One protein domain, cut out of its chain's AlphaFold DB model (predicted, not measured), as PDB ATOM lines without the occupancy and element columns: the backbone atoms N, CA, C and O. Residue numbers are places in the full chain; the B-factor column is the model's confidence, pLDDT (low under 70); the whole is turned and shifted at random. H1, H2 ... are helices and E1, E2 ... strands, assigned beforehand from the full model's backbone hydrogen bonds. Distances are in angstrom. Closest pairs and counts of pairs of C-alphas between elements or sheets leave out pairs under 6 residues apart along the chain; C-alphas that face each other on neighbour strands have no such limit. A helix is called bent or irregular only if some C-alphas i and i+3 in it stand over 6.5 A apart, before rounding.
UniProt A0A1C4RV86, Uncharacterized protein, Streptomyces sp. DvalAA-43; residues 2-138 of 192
ATOM      1  N   ALA A   2      -2.120  56.266 -28.260       93.94
ATOM      2  CA  ALA A   2      -2.880  55.232 -27.537       93.94
ATOM      3  C   ALA A   2      -3.087  53.930 -28.344       93.94
ATOM      4  O   ALA A   2      -2.777  52.862 -27.829       93.94
ATOM      5  N   ALA A   3      -3.503  54.021 -29.615       97.06
ATOM      6  CA  ALA A   3      -3.739  52.854 -30.479       97.06
ATOM      7  C   ALA A   3      -2.489  51.975 -30.682       97.06
ATOM      8  O   ALA A   3      -2.560  50.763 -30.529       97.06
ATOM      9  N   TYR A   4      -1.325  52.589 -30.926       98.06
ATOM     10  CA  TYR A   4      -0.039  51.882 -31.017       98.06
ATOM     11  C   TYR A   4       0.276  51.086 -29.744       98.06
ATOM     12  O   TYR A   4       0.556  49.894 -29.804       98.06
ATOM     13  N   LYS A   5       0.201  51.740 -28.574       97.81
ATOM     14  CA  LYS A   5       0.509  51.096 -27.287       97.81
ATOM     15  C   LYS A   5      -0.475  49.971 -26.971       97.81
ATOM     16  O   LYS A   5      -0.058  48.944 -26.447       97.81
ATOM     17  N   TYR A   6      -1.751  50.169 -27.297       96.69
ATOM     18  CA  TYR A   6      -2.765  49.128 -27.183       96.69
ATOM     19  C   TYR A   6      -2.411  47.923 -28.056       96.69
ATOM     20  O   TYR A   6      -2.326  46.820 -27.535       96.69
ATOM     21  N   ALA A   7      -2.135  48.135 -29.344       97.56
ATOM     22  CA  ALA A   7      -1.807  47.058 -30.274       97.56
ATOM     23  C   ALA A   7      -0.542  46.291 -29.864       97.56
ATOM     24  O   ALA A   7      -0.542  45.065 -29.857       97.56
ATOM     25  N   LEU A   8       0.504  46.997 -29.424       96.25
ATOM     26  CA  LEU A   8       1.726  46.368 -28.922       96.25
ATOM     27  C   LEU A   8       1.454  45.471 -27.700       96.25
ATOM     28  O   LEU A   8       2.030  44.393 -27.580       96.25
ATOM     29  N   ALA A   9       0.564  45.896 -26.798       95.56
ATOM     30  CA  ALA A   9       0.158  45.095 -25.645       95.56
ATOM     31  C   ALA A   9      -0.761  43.924 -26.041       95.56
ATOM     32  O   ALA A   9      -0.556  42.805 -25.573       95.56
ATOM     33  N   ALA A  10      -1.736  44.167 -26.920       95.81
ATOM     34  CA  ALA A  10      -2.683  43.175 -27.430       95.81
ATOM     35  C   ALA A  10      -1.988  42.070 -28.243       95.81
ATOM     36  O   ALA A  10      -2.400  40.915 -28.232       95.81
ATOM     37  N   ALA A  11      -0.872  42.376 -28.893       95.56
ATOM     38  CA  ALA A  11      -0.095  41.374 -29.602       95.56
ATOM     39  C   ALA A  11       0.583  40.335 -28.686       95.56
ATOM     40  O   ALA A  11       1.038  39.299 -29.166       95.56
ATOM     41  N   ASN A  12       0.648  40.582 -27.371       89.88
ATOM     42  CA  ASN A  12       1.198  39.630 -26.401       89.88
ATOM     43  C   ASN A  12       0.213  38.513 -26.016       89.88
ATOM     44  O   ASN A  12       0.520  37.726 -25.122       89.88
ATOM     45  N   TYR A  13      -0.958  38.437 -26.657       93.31
ATOM     46  CA  TYR A  13      -1.913  37.342 -26.493       93.31
ATOM     47  C   TYR A  13      -1.693  36.301 -27.605       93.31
ATOM     48  O   TYR A  13      -2.248  36.443 -28.696       93.31
ATOM     49  N   PRO A  14      -0.883  35.249 -27.365       87.44
ATOM     50  CA  PRO A  14      -0.403  34.347 -28.418       87.44
ATOM     51  C   PRO A  14      -1.490  33.452 -29.023       87.44
ATOM     52  O   PRO A  14      -1.219  32.724 -29.970       87.44
ATOM     53  N   GLN A  15      -2.701  33.450 -28.463       94.25
ATOM     54  CA  GLN A  15      -3.828  32.674 -28.977       94.25
ATOM     55  C   GLN A  15      -4.554  33.366 -30.141       94.25
ATOM     56  O   GLN A  15      -5.426  32.747 -30.748       94.25
ATOM     57  N   ALA A  16      -4.252  34.637 -30.422       94.00
ATOM     58  CA  ALA A  16      -4.902  35.402 -31.479       94.00
ATOM     59  C   ALA A  16      -4.078  35.364 -32.776       94.00
ATOM     60  O   ALA A  16      -3.043  36.021 -32.879       94.00
ATOM     61  N   ASP A  17      -4.569  34.636 -33.782       95.31
ATOM     62  CA  ASP A  17      -3.966  34.599 -35.126       95.31
ATOM     63  C   ASP A  17      -4.213  35.896 -35.919       95.31
ATOM     64  O   ASP A  17      -3.447  36.250 -36.822       95.31
ATOM     65  N   ALA A  18      -5.296  36.605 -35.591       97.56
ATOM     66  CA  ALA A  18      -5.698  37.849 -36.225       97.56
ATOM     67  C   ALA A  18      -6.354  38.807 -35.221       97.56
ATOM     68  O   ALA A  18      -6.983  38.369 -34.256       97.56
ATOM     69  N   TRP A  19      -6.247  40.106 -35.491       97.94
ATOM     70  CA  TRP A  19      -6.944  41.167 -34.768       97.94
ATOM     71  C   TRP A  19      -7.774  42.006 -35.729       97.94
ATOM     72  O   TRP A  19      -7.231  42.613 -36.650       97.94
ATOM     73  N   GLU A  20      -9.078  42.072 -35.486       97.94
ATOM     74  CA  GLU A  20      -9.968  43.016 -36.153       97.94
ATOM     75  C   GLU A  20     -10.036  44.322 -35.367       97.94
ATOM     76  O   GLU A  20     -10.238  44.329 -34.150       97.94
ATOM     77  N   ILE A  21      -9.813  45.438 -36.061       96.25
ATOM     78  CA  ILE A  21      -9.799  46.756 -35.436       96.25
ATOM     79  C   ILE A  21     -11.106  47.472 -35.750       96.25
ATOM     80  O   ILE A  21     -11.263  48.066 -36.824       96.25
ATOM     81  N   TRP A  22     -11.957  47.499 -34.718       94.94
ATOM     82  CA  TRP A  22     -13.299  48.088 -34.695       94.94
ATOM     83  C   TRP A  22     -14.354  47.257 -35.431       94.94
ATOM     84  O   TRP A  22     -14.043  46.226 -36.009       94.94
ATOM     85  N   ASN A  23     -15.604  47.712 -35.392       96.00
ATOM     86  CA  ASN A  23     -16.741  47.046 -36.015       96.00
ATOM     87  C   ASN A  23     -17.644  48.078 -36.690       96.00
ATOM     88  O   ASN A  23     -17.907  49.107 -36.077       96.00
ATOM     89  N   GLU A  24     -18.097  47.826 -37.920       95.06
ATOM     90  CA  GLU A  24     -19.141  48.598 -38.617       95.06
ATOM     91  C   GLU A  24     -19.027  50.130 -38.468       95.06
ATOM     92  O   GLU A  24     -19.999  50.836 -38.185       95.06
ATOM     93  N   ALA A  25     -17.823  50.671 -38.692       91.81
ATOM     94  CA  ALA A  25     -17.562  52.116 -38.624       91.81
ATOM     95  C   ALA A  25     -18.416  52.934 -39.618       91.81
ATOM     96  O   ALA A  25     -18.551  54.147 -39.494       91.81
ATOM     97  N   ASP A  26     -18.975  52.265 -40.627       92.56
ATOM     98  CA  ASP A  26     -19.822  52.814 -41.682       92.56
ATOM     99  C   ASP A  26     -21.328  52.556 -41.462       92.56
ATOM    100  O   ASP A  26     -22.142  52.818 -42.361       92.56
ATOM    101  N   ALA A  27     -21.723  52.006 -40.308       89.44
ATOM    102  CA  ALA A  27     -23.129  51.851 -39.954       89.44
ATOM    103  C   ALA A  27     -23.773  53.228 -39.683       89.44
ATOM    104  O   ALA A  27     -23.230  54.030 -38.922       89.44
ATOM    105  N   PRO A  28     -24.930  53.540 -40.294       80.06
ATOM    106  CA  PRO A  28     -25.604  54.814 -40.079       80.06
ATOM    107  C   PRO A  28     -26.468  54.824 -38.805       80.06
ATOM    108  O   PRO A  28     -27.032  53.811 -38.387       80.06
ATOM    109  N   GLY A  29     -26.689  56.023 -38.258       76.38
ATOM    110  CA  GLY A  29     -27.765  56.297 -37.299       76.38
ATOM    111  C   GLY A  29     -27.567  55.691 -35.906       76.38
ATOM    112  O   GLY A  29     -26.464  55.669 -35.374       76.38
ATOM    113  N   SER A  30     -28.658  55.226 -35.286       62.34
ATOM    114  CA  SER A  30     -28.662  54.684 -33.914       62.34
ATOM    115  C   SER A  30     -27.950  53.337 -33.761       62.34
ATOM    116  O   SER A  30     -27.769  52.881 -32.638       62.34
ATOM    117  N   ASN A  31     -27.581  52.707 -34.878       67.19
ATOM    118  CA  ASN A  31     -26.828  51.455 -34.913       67.19
ATOM    119  C   ASN A  31     -25.351  51.697 -35.266       67.19
ATOM    120  O   ASN A  31     -24.627  50.747 -35.536       67.19
ATOM    121  N   ALA A  32     -24.912  52.959 -35.307       77.56
ATOM    122  CA  ALA A  32     -23.526  53.294 -35.570       77.56
ATOM    123  C   ALA A  32     -22.651  52.873 -34.383       77.56
ATOM    124  O   ALA A  32     -22.865  53.307 -33.248       77.56
ATOM    125  N   PHE A  33     -21.646  52.045 -34.654       85.56
ATOM    126  CA  PHE A  33     -20.601  51.727 -33.682       85.56
ATOM    127  C   PHE A  33     -19.604  52.874 -33.525       85.56
ATOM    128  O   PHE A  33     -18.937  52.974 -32.501       85.56
ATOM    129  N   SER A  34     -19.550  53.776 -34.502       83.62
ATOM    130  CA  SER A  34     -18.790  55.018 -34.442       83.62
ATOM    131  C   SER A  34     -19.701  56.203 -34.130       83.62
ATOM    132  O   SER A  34     -20.879  56.231 -34.486       83.62
ATOM    133  N   SER A  35     -19.152  57.231 -33.478       76.25
ATOM    134  CA  SER A  35     -19.876  58.500 -33.361       76.25
ATOM    135  C   SER A  35     -20.153  59.057 -34.760       76.25
ATOM    136  O   SER A  35     -19.309  58.921 -35.644       76.25
ATOM    137  N   GLY A  36     -21.277  59.751 -34.962       74.38
ATOM    138  CA  GLY A  36     -21.605  60.361 -36.261       74.38
ATOM    139  C   GLY A  36     -20.584  61.393 -36.774       74.38
ATOM    140  O   GLY A  36     -20.721  61.873 -37.894       74.38
ATOM    141  N   ASN A  37     -19.570  61.723 -35.968       80.75
ATOM    142  CA  ASN A  37     -18.488  62.642 -36.301       80.75
ATOM    143  C   ASN A  37     -17.148  61.934 -36.569       80.75
ATOM    144  O   ASN A  37     -16.161  62.625 -36.812       80.75
ATOM    145  N   GLU A  38     -17.078  60.599 -36.492       89.19
ATOM    146  CA  GLU A  38     -15.861  59.875 -36.865       89.19
ATOM    147  C   GLU A  38     -15.728  59.832 -38.391       89.19
ATOM    148  O   GLU A  38     -16.584  59.294 -39.094       89.19
ATOM    149  N   SER A  39     -14.653  60.412 -38.920       93.75
ATOM    150  CA  SER A  39     -14.346  60.348 -40.346       93.75
ATOM    151  C   SER A  39     -13.550  59.092 -40.703       93.75
ATOM    152  O   SER A  39     -12.810  58.537 -39.887       93.75
ATOM    153  N   ALA A  40     -13.621  58.692 -41.976       95.38
ATOM    154  CA  ALA A  40     -12.792  57.612 -42.508       95.38
ATOM    155  C   ALA A  40     -11.291  57.879 -42.290       95.38
ATOM    156  O   ALA A  40     -10.537  56.949 -42.020       95.38
ATOM    157  N   ASP A  41     -10.857  59.141 -42.355       96.81
ATOM    158  CA  ASP A  41      -9.474  59.548 -42.093       96.81
ATOM    159  C   ASP A  41      -9.077  59.278 -40.635       96.81
ATOM    160  O   ASP A  41      -7.980  58.782 -40.375       96.81
ATOM    161  N   GLN A  42      -9.962  59.582 -39.678       96.12
ATOM    162  CA  GLN A  42      -9.720  59.354 -38.251       96.12
ATOM    163  C   GLN A  42      -9.610  57.863 -37.939       96.12
ATOM    164  O   GLN A  42      -8.645  57.444 -37.291       96.12
ATOM    165  N   TYR A  43     -10.546  57.064 -38.458       96.00
ATOM    166  CA  TYR A  43     -10.476  55.610 -38.368       96.00
ATOM    167  C   TYR A  43      -9.169  55.085 -38.979       96.00
ATOM    168  O   TYR A  43      -8.414  54.367 -38.321       96.00
ATOM    169  N   THR A  44      -8.843  55.485 -40.211       97.50
ATOM    170  CA  THR A  44      -7.649  54.978 -40.894       97.50
ATOM    171  C   THR A  44      -6.360  55.419 -40.196       97.50
ATOM    172  O   THR A  44      -5.421  54.634 -40.111       97.50
ATOM    173  N   ALA A  45      -6.293  56.622 -39.620       97.62
ATOM    174  CA  ALA A  45      -5.141  57.060 -38.829       97.62
ATOM    175  C   ALA A  45      -4.951  56.218 -37.554       97.62
ATOM    176  O   ALA A  45      -3.824  55.846 -37.211       97.62
ATOM    177  N   MET A  46      -6.046  55.890 -36.863       97.19
ATOM    178  CA  MET A  46      -6.039  55.009 -35.692       97.19
ATOM    179  C   MET A  46      -5.591  53.590 -36.067       97.19
ATOM    180  O   MET A  46      -4.691  53.050 -35.419       97.19
ATOM    181  N   MET A  47      -6.121  53.051 -37.166       97.62
ATOM    182  CA  MET A  47      -5.736  51.754 -37.718       97.62
ATOM    183  C   MET A  47      -4.245  51.716 -38.090       97.62
ATOM    184  O   MET A  47      -3.516  50.858 -37.602       97.62
ATOM    185  N   LYS A  48      -3.735  52.701 -38.841       98.25
ATOM    186  CA  LYS A  48      -2.300  52.805 -39.173       98.25
ATOM    187  C   LYS A  48      -1.416  52.754 -37.925       98.25
ATOM    188  O   LYS A  48      -0.421  52.034 -37.897       98.25
ATOM    189  N   ALA A  49      -1.787  53.480 -36.870       98.44
ATOM    190  CA  ALA A  49      -1.039  53.469 -35.615       98.44
ATOM    191  C   ALA A  49      -1.086  52.105 -34.900       98.44
ATOM    192  O   ALA A  49      -0.072  51.680 -34.346       98.44
ATOM    193  N   ALA A  50      -2.236  51.426 -34.900       98.25
ATOM    194  CA  ALA A  50      -2.375  50.088 -34.332       98.25
ATOM    195  C   ALA A  50      -1.579  49.044 -35.133       98.25
ATOM    196  O   ALA A  50      -0.854  48.248 -34.544       98.25
ATOM    197  N   ALA A  51      -1.628  49.100 -36.464       97.81
ATOM    198  CA  ALA A  51      -0.895  48.191 -37.336       97.81
ATOM    199  C   ALA A  51       0.622  48.242 -37.104       97.81
ATOM    200  O   ALA A  51       1.267  47.199 -37.024       97.81
ATOM    201  N   ILE A  52       1.189  49.438 -36.902       97.88
ATOM    202  CA  ILE A  52       2.606  49.584 -36.530       97.88
ATOM    203  C   ILE A  52       2.879  48.892 -35.181       97.88
ATOM    204  O   ILE A  52       3.859  48.166 -35.058       97.88
ATOM    205  N   GLY A  53       1.994  49.040 -34.189       97.56
ATOM    206  CA  GLY A  53       2.143  48.373 -32.887       97.56
ATOM    207  C   GLY A  53       2.075  46.845 -32.974       97.56
ATOM    208  O   GLY A  53       2.874  46.157 -32.341       97.56
ATOM    209  N   PHE A  54       1.172  46.305 -33.797       97.62
ATOM    210  CA  PHE A  54       1.108  44.868 -34.068       97.62
ATOM    211  C   PHE A  54       2.352  44.368 -34.815       97.62
ATOM    212  O   PHE A  54       2.873  43.308 -34.473       97.62
ATOM    213  N   HIS A  55       2.881  45.123 -35.780       95.69
ATOM    214  CA  HIS A  55       4.094  44.744 -36.514       95.69
ATOM    215  C   HIS A  55       5.385  44.826 -35.693       95.69
ATOM    216  O   HIS A  55       6.285  44.009 -35.907       95.69
ATOM    217  N   ASP A  56       5.467  45.769 -34.754       96.75
ATOM    218  CA  ASP A  56       6.590  45.899 -33.817       96.75
ATOM    219  C   ASP A  56       6.586  44.803 -32.739       96.75
ATOM    220  O   ASP A  56       7.586  44.588 -32.053       96.75
ATOM    221  N   SER A  57       5.467  44.094 -32.576       94.50
ATOM    222  CA  SER A  57       5.362  43.000 -31.618       94.50
ATOM    223  C   SER A  57       6.091  41.725 -32.081       94.50
ATOM    224  O   SER A  57       6.249  41.496 -33.283       94.50
ATOM    225  N   PRO A  58       6.470  40.824 -31.156       90.88
ATOM    226  CA  PRO A  58       6.981  39.501 -31.517       90.88
ATOM    227  C   PRO A  58       5.944  38.610 -32.215       90.88
ATOM    228  O   PRO A  58       6.318  37.790 -33.049       90.88
ATOM    229  N   GLY A  59       4.659  38.759 -31.867       89.69
ATOM    230  CA  GLY A  59       3.578  37.898 -32.357       89.69
ATOM    231  C   GLY A  59       3.197  38.157 -33.814       89.69
ATOM    232  O   GLY A  59       2.834  37.215 -34.511       89.69
ATOM    233  N   LYS A  60       3.312  39.411 -34.277       93.00
ATOM    234  CA  LYS A  60       2.977  39.855 -35.646       93.00
ATOM    235  C   LYS A  60       1.685  39.214 -36.191       93.00
ATOM    236  O   LYS A  60       1.728  38.589 -37.254       93.00
ATOM    237  N   PRO A  61       0.559  39.323 -35.460       96.69
ATOM    238  CA  PRO A  61      -0.696  38.725 -35.896       96.69
ATOM    239  C   PRO A  61      -1.176  39.366 -37.203       96.69
ATOM    240  O   PRO A  61      -0.772  40.484 -37.535       96.69
ATOM    241  N   LEU A  62      -2.070  38.681 -37.919       97.88
ATOM    242  CA  LEU A  62      -2.760  39.288 -39.058       97.88
ATOM    243  C   LEU A  62      -3.637  40.444 -38.582       97.88
ATOM    244  O   LEU A  62      -4.239  40.379 -37.509       97.88
ATOM    245  N   ILE A  63      -3.758  41.479 -39.404       98.31
ATOM    246  CA  ILE A  63      -4.564  42.645 -39.048       98.31
ATOM    247  C   ILE A  63      -5.756  42.759 -39.999       98.31
ATOM    248  O   ILE A  63      -5.584  42.791 -41.218       98.31
ATOM    249  N   SER A  64      -6.964  42.830 -39.445       98.56
ATOM    250  CA  SER A  64      -8.201  43.088 -40.181       98.56
ATOM    251  C   SER A  64      -8.668  44.521 -39.964       98.56
ATOM    252  O   SER A  64      -8.644  45.026 -38.836       98.56
ATOM    253  N   ASP A  65      -9.085  45.183 -41.046       97.69
ATOM    254  CA  ASP A  65      -9.864  46.415 -40.925       97.69
ATOM    255  C   ASP A  65     -11.259  46.119 -40.348       97.69
ATOM    256  O   ASP A  65     -11.635  44.967 -40.145       97.69
ATOM    257  N   ALA A  66     -12.009  47.172 -40.034       96.81
ATOM    258  CA  ALA A  66     -13.326  47.048 -39.431       96.81
ATOM    259  C   ALA A  66     -14.281  46.364 -40.402       96.81
ATOM    260  O   ALA A  66     -14.398  46.819 -41.553       96.81
ATOM    261  N   GLY A  67     -15.022  45.379 -39.887       97.06
ATOM    262  CA  GLY A  67     -16.141  44.747 -40.570       97.06
ATOM    263  C   GLY A  67     -17.075  45.794 -41.165       97.06
ATOM    264  O   GLY A  67     -17.726  46.547 -40.450       97.06
ATOM    265  N   THR A  68     -17.081  45.911 -42.489       96.56
ATOM    266  CA  THR A  68     -17.915  46.879 -43.212       96.56
ATOM    267  C   THR A  68     -19.376  46.445 -43.192       96.56
ATOM    268  O   THR A  68     -19.686  45.337 -43.621       96.56
ATOM    269  N   ALA A  69     -20.284  47.320 -42.767       94.88
ATOM    270  CA  ALA A  69     -21.701  46.997 -42.647       94.88
ATOM    271  C   ALA A  69     -22.395  46.904 -44.018       94.88
ATOM    272  O   ALA A  69     -22.707  47.922 -44.643       94.88
ATOM    273  N   GLY A  70     -22.754  45.702 -44.460       93.56
ATOM    274  CA  GLY A  70     -23.515  45.506 -45.692       93.56
ATOM    275  C   GLY A  70     -22.681  45.776 -46.942       93.56
ATOM    276  O   GLY A  70     -21.570  45.286 -47.081       93.56
ATOM    277  N   GLN A  71     -23.249  46.526 -47.886       92.94
ATOM    278  CA  GLN A  71     -22.615  46.833 -49.173       92.94
ATOM    279  C   GLN A  71     -21.471  47.849 -49.034       92.94
ATOM    280  O   GLN A  71     -21.446  48.653 -48.102       92.94
ATOM    281  N   ARG A  72     -20.583  47.907 -50.038       93.81
ATOM    282  CA  ARG A  72     -19.613  49.006 -50.209       93.81
ATOM    283  C   ARG A  72     -20.327  50.366 -50.214       93.81
ATOM    284  O   ARG A  72     -21.286  50.575 -50.952       93.81
ATOM    285  N   LYS A  73     -19.813  51.305 -49.416       93.56
ATOM    286  CA  LYS A  73     -20.334  52.671 -49.232       93.56
ATOM    287  C   LYS A  73     -19.230  53.717 -49.426       93.56
ATOM    288  O   LYS A  73     -18.053  53.369 -49.301       93.56
ATOM    289  N   PRO A  74     -19.582  55.012 -49.578       95.31
ATOM    290  CA  PRO A  74     -18.603  56.098 -49.667       95.31
ATOM    291  C   PRO A  74     -17.581  56.126 -48.522       95.31
ATOM    292  O   PRO A  74     -16.409  56.397 -48.759       95.31
ATOM    293  N   TYR A  75     -17.987  55.801 -47.289       94.75
ATOM    294  CA  TYR A  75     -17.065  55.719 -46.150       94.75
ATOM    295  C   TYR A  75     -15.971  54.662 -46.367       94.75
ATOM    296  O   TYR A  75     -14.792  54.911 -46.123       94.75
ATOM    297  N   THR A  76     -16.341  53.486 -46.876       95.62
ATOM    298  CA  THR A  76     -15.411  52.391 -47.177       95.62
ATOM    299  C   THR A  76     -14.472  52.749 -48.330       95.62
ATOM    300  O   THR A  76     -13.278  52.472 -48.245       95.62
ATOM    301  N   ASP A  77     -14.966  53.450 -49.353       97.62
ATOM    302  CA  ASP A  77     -14.120  54.014 -50.412       97.62
ATOM    303  C   ASP A  77     -13.103  55.029 -49.878       97.62
ATOM    304  O   ASP A  77     -11.934  54.997 -50.261       97.62
ATOM    305  N   LEU A  78     -13.523  55.917 -48.975       97.88
ATOM    306  CA  LEU A  78     -12.627  56.890 -48.353       97.88
ATOM    307  C   LEU A  78     -11.562  56.200 -47.493       97.88
ATOM    308  O   LEU A  78     -10.386  56.532 -47.612       97.88
ATOM    309  N   ARG A  79     -11.927  55.180 -46.701       97.00
ATOM    310  CA  ARG A  79     -10.945  54.371 -45.953       97.00
ATOM    311  C   ARG A  79      -9.896  53.754 -46.879       97.00
ATOM    312  O   ARG A  79      -8.704  53.838 -46.581       97.00
ATOM    313  N   ALA A  80     -10.333  53.179 -48.000       97.94
ATOM    314  CA  ALA A  80      -9.454  52.577 -48.999       97.94
ATOM    315  C   ALA A  80      -8.516  53.605 -49.649       97.94
ATOM    316  O   ALA A  80      -7.315  53.364 -49.733       97.94
ATOM    317  N   ARG A  81      -9.034  54.783 -50.021       98.25
ATOM    318  CA  ARG A  81      -8.238  55.910 -50.549       98.25
ATOM    319  C   ARG A  81      -7.247  56.487 -49.541       98.25
ATOM    320  O   ARG A  81      -6.267  57.095 -49.947       98.25
ATOM    321  N   ASN A  82      -7.484  56.271 -48.252       98.25
ATOM    322  CA  ASN A  82      -6.556  56.611 -47.179       98.25
ATOM    323  C   ASN A  82      -5.544  55.491 -46.880       98.25
ATOM    324  O   ASN A  82      -4.941  55.481 -45.806       98.25
ATOM    325  N   ASP A  83      -5.338  54.551 -47.802       97.75
ATOM    326  CA  ASP A  83      -4.363  53.457 -47.727       97.75
ATOM    327  C   ASP A  83      -4.604  52.442 -46.604       97.75
ATOM    328  O   ASP A  83      -3.649  51.834 -46.117       97.75
ATOM    329  N   VAL A  84      -5.848  52.221 -46.160       97.69
ATOM    330  CA  VAL A  84      -6.105  51.232 -45.092       97.69
ATOM    331  C   VAL A  84      -5.545  49.841 -45.447       97.69
ATOM    332  O   VAL A  84      -4.963  49.175 -44.594       97.69
ATOM    333  N   PHE A  85      -5.587  49.436 -46.723       97.69
ATOM    334  CA  PHE A  85      -5.094  48.130 -47.186       97.69
ATOM    335  C   PHE A  85      -3.566  47.986 -47.255       97.69
ATOM    336  O   PHE A  85      -3.061  46.868 -47.403       97.69
ATOM    337  N   SER A  86      -2.817  49.080 -47.107       97.62
ATOM    338  CA  SER A  86      -1.367  49.010 -46.880       97.62
ATOM    339  C   SER A  86      -1.029  48.607 -45.443       97.62
ATOM    340  O   SER A  86       0.098  48.193 -45.185       97.62
ATOM    341  N   TYR A  87      -1.996  48.705 -44.525       98.06
ATOM    342  CA  TYR A  87      -1.826  48.439 -43.093       98.06
ATOM    343  C   TYR A  87      -2.715  47.303 -42.573       98.06
ATOM    344  O   TYR A  87      -2.528  46.864 -41.443       98.06
ATOM    345  N   ALA A  88      -3.660  46.823 -43.383       98.19
ATOM    346  CA  ALA A  88      -4.472  45.645 -43.113       98.19
ATOM    347  C   ALA A  88      -4.068  44.479 -44.029       98.19
ATOM    348  O   ALA A  88      -3.794  44.650 -45.225       98.19
ATOM    349  N   ASP A  89      -4.067  43.275 -43.474       98.44
ATOM    350  CA  ASP A  89      -3.920  42.019 -44.208       98.44
ATOM    351  C   ASP A  89      -5.269  41.477 -44.681       98.44
ATOM    352  O   ASP A  89      -5.326  40.736 -45.664       98.44
ATOM    353  N   ILE A  90      -6.345  41.842 -43.985       98.75
ATOM    354  CA  ILE A  90      -7.710  41.385 -44.228       98.75
ATOM    355  C   ILE A  90      -8.613  42.604 -44.429       98.75
ATOM    356  O   ILE A  90      -8.571  43.551 -43.647       98.75
ATOM    357  N   HIS A  91      -9.423  42.558 -45.487       98.44
ATOM    358  CA  HIS A  91     -10.620  43.375 -45.613       98.44
ATOM    359  C   HIS A  91     -11.828  42.579 -45.108       98.44
ATOM    360  O   HIS A  91     -12.160  41.542 -45.701       98.44
ATOM    361  N   ALA A  92     -12.464  43.050 -44.038       98.44
ATOM    362  CA  ALA A  92     -13.637  42.436 -43.430       98.44
ATOM    363  C   ALA A  92     -14.933  43.166 -43.804       98.44
ATOM    364  O   ALA A  92     -14.999  44.400 -43.909       98.44
ATOM    365  N   PHE A  93     -15.995  42.397 -44.020       98.06
ATOM    366  CA  PHE A  93     -17.319  42.925 -44.341       98.06
ATOM    367  C   PHE A  93     -18.436  41.983 -43.910       98.06
ATOM    368  O   PHE A  93     -18.240  40.777 -43.754       98.06
ATOM    369  N   HIS A  94     -19.613  42.558 -43.698       97.31
ATOM    370  CA  HIS A  94     -20.776  41.889 -43.142       97.31
ATOM    371  C   HIS A  94     -21.886  41.821 -44.172       97.31
ATOM    372  O   HIS A  94     -22.266  42.838 -44.749       97.31
ATOM    373  N   LEU A  95     -22.446  40.636 -44.384       96.06
ATOM    374  CA  LEU A  95     -23.483  40.435 -45.387       96.06
ATOM    375  C   LEU A  95     -24.695  39.731 -44.798       96.06
ATOM    376  O   LEU A  95     -24.656  38.544 -44.479       96.06
ATOM    377  N   TYR A  96     -25.805  40.458 -44.735       94.50
ATOM    378  CA  TYR A  96     -27.086  39.913 -44.313       94.50
ATOM    379  C   TYR A  96     -28.129  40.054 -45.411       94.50
ATOM    380  O   TYR A  96     -28.117  41.018 -46.176       94.50
ATOM    381  N   ALA A  97     -29.072  39.120 -45.440       93.75
ATOM    382  CA  ALA A  97     -30.322  39.260 -46.174       93.75
ATOM    383  C   ALA A  97     -31.513  39.155 -45.219       93.75
ATOM    384  O   ALA A  97     -31.382  38.666 -44.096       93.75
ATOM    385  N   THR A  98     -32.677  39.620 -45.662       92.75
ATOM    386  CA  THR A  98     -33.941  39.423 -44.945       92.75
ATOM    387  C   THR A  98     -34.811  38.475 -45.756       92.75
ATOM    388  O   THR A  98     -34.898  38.621 -46.969       92.75
ATOM    389  N   ASP A  99     -35.409  37.500 -45.079       91.31
ATOM    390  CA  ASP A  99     -36.464  36.647 -45.615       91.31
ATOM    391  C   ASP A  99     -37.816  37.196 -45.174       91.31
ATOM    392  O   ASP A  99     -38.172  37.100 -43.996       91.31
ATOM    393  N   ASP A 100     -38.537  37.802 -46.110       88.38
ATOM    394  CA  ASP A 100     -39.914  38.258 -45.932       88.38
ATOM    395  C   ASP A 100     -40.937  37.338 -46.626       88.38
ATOM    396  O   ASP A 100     -42.130  37.642 -46.650       88.38
ATOM    397  N   GLY A 101     -40.481  36.205 -47.176       86.25
ATOM    398  CA  GLY A 101     -41.295  35.249 -47.920       86.25
ATOM    399  C   GLY A 101     -41.664  35.671 -49.347       86.25
ATOM    400  O   GLY A 101     -42.372  34.914 -50.015       86.25
ATOM    401  N   SER A 102     -41.220  36.839 -49.829       83.75
ATOM    402  CA  SER A 102     -41.507  37.308 -51.194       83.75
ATOM    403  C   SER A 102     -40.509  36.790 -52.236       83.75
ATOM    404  O   SER A 102     -40.889  36.533 -53.380       83.75
ATOM    405  N   GLU A 103     -39.255  36.572 -51.835       87.62
ATOM    406  CA  GLU A 103     -38.174  36.070 -52.683       87.62
ATOM    407  C   GLU A 103     -37.146  35.256 -51.884       87.62
ATOM    408  O   GLU A 103     -37.107  35.306 -50.657       87.62
ATOM    409  N   VAL A 104     -36.296  34.488 -52.580       88.12
ATOM    410  CA  VAL A 104     -35.187  33.774 -51.932       88.12
ATOM    411  C   VAL A 104     -34.128  34.799 -51.495       88.12
ATOM    412  O   VAL A 104     -33.544  35.456 -52.361       88.12
ATOM    413  N   PRO A 105     -33.816  34.916 -50.192       89.06
ATOM    414  CA  PRO A 105     -32.867  35.909 -49.700       89.06
ATOM    415  C   PRO A 105     -31.461  35.673 -50.256       89.06
ATOM    416  O   PRO A 105     -30.924  34.567 -50.167       89.06
ATOM    417  N   ASN A 106     -30.820  36.725 -50.767       89.50
ATOM    418  CA  ASN A 106     -29.454  36.651 -51.287       89.50
ATOM    419  C   ASN A 106     -28.486  37.513 -50.467       89.50
ATOM    420  O   ASN A 106     -28.204  38.659 -50.818       89.50
ATOM    421  N   ALA A 107     -27.918  36.939 -49.403       85.69
ATOM    422  CA  ALA A 107     -26.880  37.616 -48.618       85.69
ATOM    423  C   ALA A 107     -25.593  37.831 -49.439       85.69
ATOM    424  O   ALA A 107     -24.841  38.767 -49.201       85.69
ATOM    425  N   TRP A 108     -25.349  37.011 -50.463       89.50
ATOM    426  CA  TRP A 108     -24.093  36.991 -51.215       89.50
ATOM    427  C   TRP A 108     -24.003  38.048 -52.316       89.50
ATOM    428  O   TRP A 108     -22.914  38.294 -52.840       89.50
ATOM    429  N   GLY A 109     -25.115  38.709 -52.651       90.56
ATOM    430  CA  GLY A 109     -25.159  39.751 -53.681       90.56
ATOM    431  C   GLY A 109     -24.208  40.924 -53.416       90.56
ATOM    432  O   GLY A 109     -23.834  41.621 -54.353       90.56
ATOM    433  N   GLY A 110     -23.773  41.116 -52.164       91.00
ATOM    434  CA  GLY A 110     -22.799  42.144 -51.799       91.00
ATOM    435  C   GLY A 110     -21.330  41.781 -51.931       91.00
ATOM    436  O   GLY A 110     -20.490  42.660 -51.786       91.00
ATOM    437  N   ILE A 111     -20.984  40.534 -52.254       96.75
ATOM    438  CA  ILE A 111     -19.578  40.141 -52.417       96.75
ATOM    439  C   ILE A 111     -18.877  40.924 -53.548       96.75
ATOM    440  O   ILE A 111     -17.785  41.445 -53.300       96.75
ATOM    441  N   PRO A 112     -19.437  41.049 -54.774       97.25
ATOM    442  CA  PRO A 112     -18.699  41.640 -55.892       97.25
ATOM    443  C   PRO A 112     -18.207  43.080 -55.643       97.25
ATOM    444  O   PRO A 112     -17.038  43.339 -55.934       97.25
ATOM    445  N   PRO A 113     -18.994  43.998 -55.038       97.00
ATOM    446  CA  PRO A 113     -18.500  45.327 -54.664       97.00
ATOM    447  C   PRO A 113     -17.284  45.335 -53.721       97.00
ATOM    448  O   PRO A 113     -16.407  46.188 -53.878       97.00
ATOM    449  N   HIS A 114     -17.199  44.399 -52.767       97.81
ATOM    450  CA  HIS A 114     -16.032  44.266 -51.880       97.81
ATOM    451  C   HIS A 114     -14.821  43.680 -52.607       97.81
ATOM    452  O   HIS A 114     -13.689  44.116 -52.384       97.81
ATOM    453  N   LEU A 115     -15.042  42.725 -53.516       97.56
ATOM    454  CA  LEU A 115     -13.966  42.203 -54.359       97.56
ATOM    455  C   LEU A 115     -13.374  43.302 -55.243       97.56
ATOM    456  O   LEU A 115     -12.153  43.431 -55.299       97.56
ATOM    457  N   ASP A 116     -14.228  44.110 -55.872       98.06
ATOM    458  CA  ASP A 116     -13.820  45.250 -56.695       98.06
ATOM    459  C   ASP A 116     -13.025  46.291 -55.895       98.06
ATOM    460  O   ASP A 116     -11.979  46.762 -56.343       98.06
ATOM    461  N   LEU A 117     -13.460  46.597 -54.669       98.06
ATOM    462  CA  LEU A 117     -12.752  47.521 -53.784       98.06
ATOM    463  C   LEU A 117     -11.314  47.051 -53.506       98.06
ATOM    464  O   LEU A 117     -10.370  47.826 -53.665       98.06
ATOM    465  N   VAL A 118     -11.138  45.782 -53.122       98.00
ATOM    466  CA  VAL A 118      -9.805  45.221 -52.848       98.00
ATOM    467  C   VAL A 118      -8.987  45.082 -54.135       98.00
ATOM    468  O   VAL A 118      -7.779  45.269 -54.099       98.00
ATOM    469  N   ASN A 119      -9.613  44.808 -55.282       97.62
ATOM    470  CA  ASN A 119      -8.910  44.798 -56.569       97.62
ATOM    471  C   ASN A 119      -8.412  46.196 -56.971       97.62
ATOM    472  O   ASN A 119      -7.366  46.307 -57.603       97.62
ATOM    473  N   THR A 120      -9.149  47.245 -56.600       97.81
ATOM    474  CA  THR A 120      -8.822  48.636 -56.940       97.81
ATOM    475  C   THR A 120      -7.738  49.216 -56.034       97.81
ATOM    476  O   THR A 120      -6.817  49.865 -56.520       97.81
ATOM    477  N   TYR A 121      -7.853  49.012 -54.718       98.12
ATOM    478  CA  TYR A 121      -7.008  49.695 -53.726       98.12
ATOM    479  C   TYR A 121      -6.144  48.747 -52.888       98.12
ATOM    480  O   TYR A 121      -5.252  49.193 -52.168       98.12
ATOM    481  N   GLY A 122      -6.451  47.452 -52.893       96.62
ATOM    482  CA  GLY A 122      -5.779  46.461 -52.063       96.62
ATOM    483  C   GLY A 122      -4.498  45.920 -52.685       96.62
ATOM    484  O   GLY A 122      -4.111  46.241 -53.807       96.62
ATOM    485  N   ARG A 123      -3.833  45.043 -51.933       96.56
ATOM    486  CA  ARG A 123      -2.689  44.261 -52.413       96.56
ATOM    487  C   ARG A 123      -3.196  42.914 -52.922       96.56
ATOM    488  O   ARG A 123      -4.215  42.409 -52.455       96.56
ATOM    489  N   ALA A 124      -2.436  42.258 -53.801       95.19
ATOM    490  CA  ALA A 124      -2.749  40.887 -54.228       95.19
ATOM    491  C   ALA A 124      -2.870  39.910 -53.038       95.19
ATOM    492  O   ALA A 124      -3.610  38.932 -53.100       95.19
ATOM    493  N   THR A 125      -2.171  40.204 -51.938       96.62
ATOM    494  CA  THR A 125      -2.175  39.423 -50.699       96.62
ATOM    495  C   THR A 125      -3.299  39.787 -49.725       96.62
ATOM    496  O   THR A 125      -3.460  39.076 -48.734       96.62
ATOM    497  N   THR A 126      -4.067  40.857 -49.971       98.31
ATOM    498  CA  THR A 126      -5.166  41.267 -49.086       98.31
ATOM    499  C   THR A 126      -6.267  40.204 -49.100       98.31
ATOM    500  O   THR A 126      -6.896  39.922 -50.129       98.31
ATOM    501  N   LYS A 127      -6.494  39.586 -47.941       98.38
ATOM    502  CA  LYS A 127      -7.550  38.599 -47.711       98.38
ATOM    503  C   LYS A 127      -8.904  39.307 -47.675       98.38
ATOM    504  O   LYS A 127      -8.984  40.483 -47.344       98.38
ATOM    505  N   ARG A 128      -9.970  38.588 -48.019       97.62
ATOM    506  CA  ARG A 128     -11.351  39.082 -47.959       97.62
ATOM    507  C   ARG A 128     -12.136  38.159 -47.045       97.62
ATOM    508  O   ARG A 128     -12.244  36.976 -47.369       97.62
ATOM    509  N   TRP A 129     -12.613  38.665 -45.916       98.44
ATOM    510  CA  TRP A 129     -13.358  37.880 -44.934       98.44
ATOM    511  C   TRP A 129     -14.786  38.400 -44.810       98.44
ATOM    512  O   TRP A 129     -15.011  39.602 -44.712       98.44
ATOM    513  N   ILE A 130     -15.733  37.464 -44.790       97.88
ATOM    514  CA  ILE A 130     -17.086  37.727 -44.309       97.88
ATOM    515  C   ILE A 130     -17.063  37.389 -42.821       97.88
ATOM    516  O   ILE A 130     -17.065  36.210 -42.467       97.88
ATOM    517  N   THR A 131     -16.936  38.405 -41.972       97.88
ATOM    518  CA  THR A 131     -16.783  38.239 -40.514       97.88
ATOM    519  C   THR A 131     -18.124  38.124 -39.803       97.88
ATOM    520  O   THR A 131     -18.219  37.437 -38.789       97.88
ATOM    521  N   GLU A 132     -19.183  38.657 -40.411       96.62
ATOM    522  CA  GLU A 132     -20.559  38.362 -40.041       96.62
ATOM    523  C   GLU A 132     -21.429  38.138 -41.282       96.62
ATOM    524  O   GLU A 132     -21.287  38.799 -42.314       96.62
ATOM    525  N   GLY A 133     -22.373  37.206 -41.189       94.19
ATOM    526  CA  GLY A 133     -23.383  37.065 -42.220       94.19
ATOM    527  C   GLY A 133     -24.497  36.104 -41.857       94.19
ATOM    528  O   GLY A 133     -24.359  35.253 -40.979       94.19
ATOM    529  N   GLY A 134     -25.631  36.257 -42.531       93.31
ATOM    530  CA  GLY A 134     -26.795  35.420 -42.276       93.31
ATOM    531  C   GLY A 134     -28.078  35.920 -42.922       93.31
ATOM    532  O   GLY A 134     -28.108  36.922 -43.634       93.31
ATOM    533  N   VAL A 135     -29.164  35.203 -42.649       93.06
ATOM    534  CA  VAL A 135     -30.510  35.564 -43.096       93.06
ATOM    535  C   VAL A 135     -31.359  35.871 -41.872       93.06
ATOM    536  O   VAL A 135     -31.480  35.054 -40.960       93.06
ATOM    537  N   LYS A 136     -31.949  37.064 -41.848       91.12
ATOM    538  CA  LYS A 136     -32.936  37.456 -40.849       91.12
ATOM    539  C   LYS A 136     -34.317  37.018 -41.324       91.12
ATOM    540  O   LYS A 136     -34.810  37.536 -42.316       91.12
ATOM    541  N   PHE A 137     -34.966  36.132 -40.578       89.75
ATOM    542  CA  PHE A 137     -36.360  35.773 -40.833       89.75
ATOM    543  C   PHE A 137     -37.289  36.859 -40.300       89.75
ATOM    544  O   PHE A 137     -37.292  37.154 -39.099       89.75
ATOM    545  N   GLN A 138     -38.090  37.450 -41.180       85.50
ATOM    546  CA  GLN A 138     -39.157  38.347 -40.777       85.50
ATOM    547  C   GLN A 138     -40.347  37.508 -40.322       85.50
ATOM    548  O   GLN A 138     -41.256  37.184 -41.080       85.50
TER     549      GLN A 138
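What this domain is: This is residues 2 to 138 of the 192 residues of an uncharacterized protein of Streptomyces sp. DvalAA-43 (UniProt A0A1C4RV86). A long ribbon of two parallel strands, E3 and E4, runs along the longer axis with H5 packed on it; toward the ribbon's beginning, H1 and H2 pack together, with the short parallel pair E1 and E2 beside H2. H3 bridges H2 and H5. The printed part has 137 residues, in the order H1 E1 H2 E2 H3 H4 E3 H5 E4, mixed in class. It is compact, with a radius of gyration of the C-alphas of 15.6 A, and elongated, spanning 52 by 32 by 28 A.

Where its parts are: H1, residues 2 to 10, begins at C-alpha 2 (-2.880, 55.232, -27.537). E1 is residues 18 to 20; H2, residues 40 to 56, is 24.3 A long. E2 is residues 62 to 64, H3 74 to 81 and H4 84 to 87. E3, residues 90 to 99, spans 29.2 A; H5, residues 107 to 121, spans 23.8 A and is irregular, with C-alphas 109 and 112 7.1 A apart. E4, residues 127 to 137, spans 29.8 A and ends at C-alpha 137 (-36.360, 35.773, -40.833).

How they stand to each other: H2 is the hub. H1 touches it, closest at the C-alphas of Tyr 4 and Ala 50, 4.4 A, at a steep tilt of 40 degrees. H3 touches residues 40 to 44 of H2, closest at the C-alphas of Ala 40 and Arg 79, 5.1 A. E1, H2, E2 and E3, H5, E4 are strand-helix-strand units, parallel neighbours with a helix between, each with a right-handed crossover. N 19 and O 62 are 2.9 A apart, and N 91 and O 127 2.8 A, within hydrogen-bond range. Every O i to N i+4 pair is within range in H1, H2 and H3, and 7 of 11 in H5; H4 is too short for one.

The domain as a whole: The farthest C-alphas, Pro 58 and Ser 102, are 52.4 A apart. The printed part has no cut. The link from E1 to H2 is long, and its residues 30 to 31 have pLDDT under 70.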